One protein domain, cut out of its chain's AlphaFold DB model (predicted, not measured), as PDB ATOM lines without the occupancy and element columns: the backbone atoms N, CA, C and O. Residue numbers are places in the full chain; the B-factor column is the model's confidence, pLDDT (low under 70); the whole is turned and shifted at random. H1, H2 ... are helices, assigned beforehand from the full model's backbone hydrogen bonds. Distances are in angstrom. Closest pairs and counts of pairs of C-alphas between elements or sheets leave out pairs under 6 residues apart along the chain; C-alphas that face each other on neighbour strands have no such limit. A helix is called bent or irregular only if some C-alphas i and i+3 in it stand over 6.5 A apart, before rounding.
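AT A GLANCE: This is residues 163 to 202 of the 207 residues of an uncharacterized protein of Phytophthora palmivora var. palmivora (UniProt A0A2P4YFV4). Picture a U with uneven arms: the short helix H1 is one arm, the long helix H3 is the other, running back beside H1, and the irregular helix H2 makes the turn across one end. H3 makes most of the length, and at its far end residues 197 to 202 stick out past the rest. The printed part has 40 residues with three named helices, in the order H1, H2, H3, and no named strand; its class is all helix. It is only just loose, close to compact, with a radius of gyration of the C-alphas of 11.0 A, and the C-alphas span 35 by 16 by 12 A.

IN THESE COORDINATES: Find C-alpha 163 at (193.497, 166.072, 109.652); there H1 begins, and it runs over residues 163 to 169, 9.9 A from first to last C-alpha. After Leu 170 and Gly 171 comes H2, residues 172 to 181, 10.0 A from first to last C-alpha. H2 is irregular: C-alphas 174 and 177 are 9.3 A apart. Past Ser 182, look for C-alpha 183 at (186.748, 166.930, 124.627), where H3 begins; it holds residues 183 to 199 and runs 24.6 A to C-alpha 199 at (187.135, 164.763, 100.103).

HOW THE PARTS SIT: Start with H1 and H2, which are close but not clearly touching; their closest C-alphas, those of Tyr 167 and Leu 173, are 6.6 A apart. Their lines are about perpendicular, at 77 degrees. Next look at H2 and H3, which touch, H3 with residues 184 to 186 alone; the closest C-alphas are those of Ala 179 and Phe 185, 6.2 A apart. These two are about perpendicular, at 79 degrees. Now set H1 beside H3: they touch, H3 with residues 188 to 195 alone, and their closest C-alphas are those of Pro 163 and Leu 192, 6.6 A apart. They run opposite ways at a shallow tilt of 34 degrees, only just short of steep. In the backbone, every O i to N i+4 pair of H1 is within hydrogen-bond range, against 12 of 13 in H3 and 1 of 6 in H2, where 4 of 7 O i to N i+3 pairs are within range.

THE WHOLE: Look from C-alpha 178 to C-alpha 202 for the two farthest apart, those of Arg 178 and Val 202, at 35.5 A. The first and last printed C-alphas, those of Pro 163 and Val 202, are 19.4 A apart. The printed part has no cut, and the links H1 to H2 and H2 to H3 are tight. Residues 197 to 202, of which 197 to 199 belong to H3, stand free, and these same six residues have a pLDDT under 70; the mean of the printed part is 81.3.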
ATOM      1  N   PRO A 163     193.748 166.681 108.353       87.19
ATOM      2  CA  PRO A 163     193.497 166.072 109.652       87.19
ATOM      3  C   PRO A 163     194.668 166.254 110.620       87.19
ATOM      4  O   PRO A 163     194.459 166.690 111.746       87.19
ATOM      5  N   ASP A 164     195.898 166.055 110.148       86.75
ATOM      6  CA  ASP A 164     197.103 166.224 110.962       86.75
ATOM      7  C   ASP A 164     197.276 167.667 111.463       86.75
ATOM      8  O   ASP A 164     197.563 167.886 112.641       86.75
ATOM      9  N   TYR A 165     197.020 168.664 110.607       84.12
ATOM     10  CA  TYR A 165     197.063 170.074 111.001       84.12
ATOM     11  C   TYR A 165     196.019 170.394 112.079       84.12
ATOM     12  O   TYR A 165     196.329 171.031 113.088       84.12
ATOM     13  N   ILE A 166     194.779 169.928 111.904       85.81
ATOM     14  CA  ILE A 166     193.713 170.131 112.893       85.81
ATOM     15  C   ILE A 166     194.025 169.392 114.199       85.81
ATOM     16  O   ILE A 166     193.804 169.947 115.278       85.81
ATOM     17  N   TYR A 167     194.589 168.186 114.125       89.06
ATOM     18  CA  TYR A 167     195.015 167.407 115.287       89.06
ATOM     19  C   TYR A 167     196.061 168.161 116.122       89.06
ATOM     20  O   TYR A 167     195.953 168.249 117.350       89.06
ATOM     21  N   GLU A 168     197.040 168.778 115.457       87.56
ATOM     22  CA  GLU A 168     198.042 169.628 116.096       87.56
ATOM     23  C   GLU A 168     197.417 170.900 116.699       87.56
ATOM     24  O   GLU A 168     197.684 171.231 117.858       87.56
ATOM     25  N   LYS A 169     196.543 171.598 115.956       86.38
ATOM     26  CA  LYS A 169     195.903 172.848 116.414       86.38
ATOM     27  C   LYS A 169     194.944 172.660 117.582       86.38
ATOM     28  O   LYS A 169     194.866 173.537 118.439       86.38
ATOM     29  N   LEU A 170     194.279 171.514 117.665       88.50
ATOM     30  CA  LEU A 170     193.455 171.135 118.814       88.50
ATOM     31  C   LEU A 170     194.288 170.744 120.049       88.50
ATOM     32  O   LEU A 170     193.727 170.439 121.106       88.50
ATOM     33  N   GLY A 171     195.622 170.760 119.930       88.19
ATOM     34  CA  GLY A 171     196.558 170.438 121.001       88.19
ATOM     35  C   GLY A 171     196.624 168.948 121.330       88.19
ATOM     36  O   GLY A 171     197.233 168.582 122.334       88.19
ATOM     37  N   LEU A 172     196.028 168.087 120.498       92.50
ATOM     38  CA  LEU A 172     195.930 166.646 120.748       92.50
ATOM     39  C   LEU A 172     197.302 165.969 120.692       92.50
ATOM     40  O   LEU A 172     197.570 165.059 121.470       92.50
ATOM     41  N   LEU A 173     198.216 166.495 119.871       89.62
ATOM     42  CA  LEU A 173     199.607 166.040 119.817       89.62
ATOM     43  C   LEU A 173     200.317 166.139 121.182       89.62
ATOM     44  O   LEU A 173     201.093 165.262 121.545       89.62
ATOM     45  N   LYS A 174     200.028 167.183 121.971       89.62
ATOM     46  CA  LYS A 174     200.648 167.400 123.294       89.62
ATOM     47  C   LYS A 174     200.076 166.487 124.380       89.62
ATOM     48  O   LYS A 174     200.682 166.354 125.439       89.62
ATOM     49  N   LEU A 175     198.905 165.897 124.140       88.12
ATOM     50  CA  LEU A 175     198.222 165.017 125.087       88.12
ATOM     51  C   LEU A 175     198.677 163.557 124.969       88.12
ATOM     52  O   LEU A 175     198.488 162.800 125.924       88.12
ATOM     53  N   GLY A 176     199.293 163.180 123.841       86.50
ATOM     54  CA  GLY A 176     199.762 161.819 123.586       86.50
ATOM     55  C   GLY A 176     198.633 160.807 123.770       86.50
ATOM     56  O   GLY A 176     197.534 160.998 123.253       86.50
ATOM     57  N   ASP A 177     198.874 159.780 124.581       90.50
ATOM     58  CA  ASP A 177     197.914 158.696 124.832       90.50
ATOM     59  C   ASP A 177     196.601 159.174 125.483       90.50
ATOM     60  O   ASP A 177     195.561 158.540 125.326       90.50
ATOM     61  N   ARG A 178     196.607 160.338 126.153       89.12
ATOM     62  CA  ARG A 178     195.403 160.944 126.755       89.12
ATOM     63  C   ARG A 178     194.580 161.774 125.774       89.12
ATOM     64  O   ARG A 178     193.568 162.353 126.164       89.12
ATOM     65  N   ALA A 179     194.989 161.869 124.507       88.75
ATOM     66  CA  ALA A 179     194.245 162.620 123.502       88.75
ATOM     67  C   ALA A 179     192.789 162.141 123.415       88.75
ATOM     68  O   ALA A 179     191.895 162.977 123.419       88.75
ATOM     69  N   MET A 180     192.549 160.826 123.450       87.69
ATOM     70  CA  MET A 180     191.210 160.223 123.335       87.69
ATOM     71  C   MET A 180     190.245 160.602 124.470       87.69
ATOM     72  O   MET A 180     189.031 160.559 124.294       87.69
ATOM     73  N   GLU A 181     190.767 161.010 125.627       90.00
ATOM     74  CA  GLU A 181     189.968 161.434 126.783       90.00
ATOM     75  C   GLU A 181     189.568 162.918 126.703       90.00
ATOM     76  O   GLU A 181     188.707 163.388 127.448       90.00
ATOM     77  N   SER A 182     190.184 163.676 125.792       90.38
ATOM     78  CA  SER A 182     189.937 165.103 125.633       90.38
ATOM     79  C   SER A 182     188.624 165.379 124.909       90.38
ATOM     80  O   SER A 182     188.303 164.778 123.885       90.38
ATOM     81  N   ILE A 183     187.909 166.410 125.356       88.06
ATOM     82  CA  ILE A 183     186.748 166.930 124.627       88.06
ATOM     83  C   ILE A 183     187.124 167.390 123.208       88.06
ATOM     84  O   ILE A 183     186.313 167.292 122.286       88.06
ATOM     85  N   ASN A 184     188.370 167.827 123.004       83.38
ATOM     86  CA  ASN A 184     188.873 168.237 121.694       83.38
ATOM     87  C   ASN A 184     188.993 167.052 120.729       83.38
ATOM     88  O   ASN A 184     188.892 167.244 119.521       83.38
ATOM     89  N   PHE A 185     189.149 165.826 121.234       92.75
ATOM     90  CA  PHE A 185     189.218 164.636 120.390       92.75
ATOM     91  C   PHE A 185     187.873 164.327 119.738       92.75
ATOM     92  O   PHE A 185     187.829 164.053 118.545       92.75
ATOM     93  N   ARG A 186     186.756 164.525 120.450       87.19
ATOM     94  CA  ARG A 186     185.414 164.416 119.845       87.19
ATOM     95  C   ARG A 186     185.192 165.428 118.718       87.19
ATOM     96  O   ARG A 186     184.569 165.112 117.709       87.19
ATOM     97  N   HIS A 187     185.721 166.643 118.870       81.50
ATOM     98  CA  HIS A 187     185.673 167.658 117.814       81.50
ATOM     99  C   HIS A 187     186.523 167.251 116.603       81.50
ATOM    100  O   HIS A 187     186.105 167.461 115.464       81.50
ATOM    101  N   TYR A 188     187.677 166.622 116.837       89.56
ATOM    102  CA  TYR A 188     188.514 166.053 115.784       89.56
ATOM    103  C   TYR A 188     187.835 164.884 115.051       89.56
ATOM    104  O   TYR A 188     187.865 164.837 113.825       89.56
ATOM    105  N   GLU A 189     187.153 163.982 115.759       89.94
ATOM    106  CA  GLU A 189     186.392 162.890 115.135       89.94
ATOM    107  C   GLU A 189     185.261 163.417 114.246       89.94
ATOM    108  O   GLU A 189     185.097 162.974 113.107       89.94
ATOM    109  N   MET A 190     184.516 164.417 114.723       82.81
ATOM    110  CA  MET A 190     183.491 165.084 113.919       82.81
ATOM    111  C   MET A 190     184.102 165.753 112.677       82.81
ATOM    112  O   MET A 190     183.548 165.655 111.579       82.81
ATOM    113  N   TYR A 191     185.268 166.385 112.832       82.38
ATOM    114  CA  TYR A 191     186.015 166.969 111.724       82.38
ATOM    115  C   TYR A 191     186.432 165.919 110.685       82.38
ATOM    116  O   TYR A 191     186.226 166.137 109.494       82.38
ATOM    117  N   LEU A 192     186.949 164.762 111.109       86.19
ATOM    118  CA  LEU A 192     187.336 163.663 110.217       86.19
ATOM    119  C   LEU A 192     186.169 163.162 109.360       86.19
ATOM    120  O   LEU A 192     186.357 162.875 108.177       86.19
ATOM    121  N   ILE A 193     184.964 163.082 109.932       81.69
ATOM    122  CA  ILE A 193     183.749 162.680 109.207       81.69
ATOM    123  C   ILE A 193     183.423 163.700 108.108       81.69
ATOM    124  O   ILE A 193     183.211 163.323 106.955       81.69
ATOM    125  N   LEU A 194     183.430 164.994 108.441       74.62
ATOM    126  CA  LEU A 194     183.170 166.067 107.478       74.62
ATOM    127  C   LEU A 194     184.251 166.136 106.396       74.62
ATOM    128  O   LEU A 194     183.931 166.244 105.214       74.62
ATOM    129  N   TRP A 195     185.520 166.029 106.788       75.19
ATOM    130  CA  TRP A 195     186.663 166.058 105.882       75.19
ATOM    131  C   TRP A 195     186.629 164.884 104.901       75.19
ATOM    132  O   TRP A 195     186.786 165.092 103.702       75.19
ATOM    133  N   LYS A 196     186.315 163.670 105.373       72.69
ATOM    134  CA  LYS A 196     186.145 162.483 104.522       72.69
ATOM    135  C   LYS A 196     184.969 162.630 103.555       72.69
ATOM    136  O   LYS A 196     185.101 162.272 102.391       72.69
ATOM    137  N   ASN A 197     183.840 163.180 103.997       66.44
ATOM    138  CA  ASN A 197     182.676 163.393 103.130       66.44
ATOM    139  C   ASN A 197     182.927 164.480 102.073       66.44
ATOM    140  O   ASN A 197     182.499 164.332 100.934       66.44
ATOM    141  N   ASN A 198     183.660 165.536 102.427       61.25
ATOM    142  CA  ASN A 198     184.038 166.607 101.507       61.25
ATOM    143  C   ASN A 198     185.130 166.158 100.514       61.25
ATOM    144  O   ASN A 198     185.041 166.458  99.329       61.25
ATOM    145  N   ALA A 199     186.116 165.373 100.964       55.50
ATOM    146  CA  ALA A 199     187.135 164.763 100.103       55.50
ATOM    147  C   ALA A 199     186.546 163.701  99.151       55.50
ATOM    148  O   ALA A 199     187.036 163.524  98.040       55.50
ATOM    149  N   ASN A 200     185.459 163.040  99.560       45.84
ATOM    150  CA  ASN A 200     184.704 162.093  98.735       45.84
ATOM    151  C   ASN A 200     183.575 162.760  97.917       45.84
ATOM    152  O   ASN A 200     182.822 162.063  97.236       45.84
ATOM    153  N   GLY A 201     183.460 164.094  97.946       44.00
ATOM    154  CA  GLY A 201     182.418 164.899  97.293       44.00
ATOM    155  C   GLY A 201     182.474 164.959  95.761       44.00
ATOM    156  O   GLY A 201     182.024 165.935  95.172       44.00
ATOM    157  N   VAL A 202     182.996 163.915  95.108       45.00
ATOM    158  CA  VAL A 202     182.803 163.641  93.672       45.00
ATOM    159  C   VAL A 202     181.592 162.725  93.437       45.00
ATOM    160  O   VAL A 202     181.284 162.404  92.295       45.00
TER     161      VAL A 202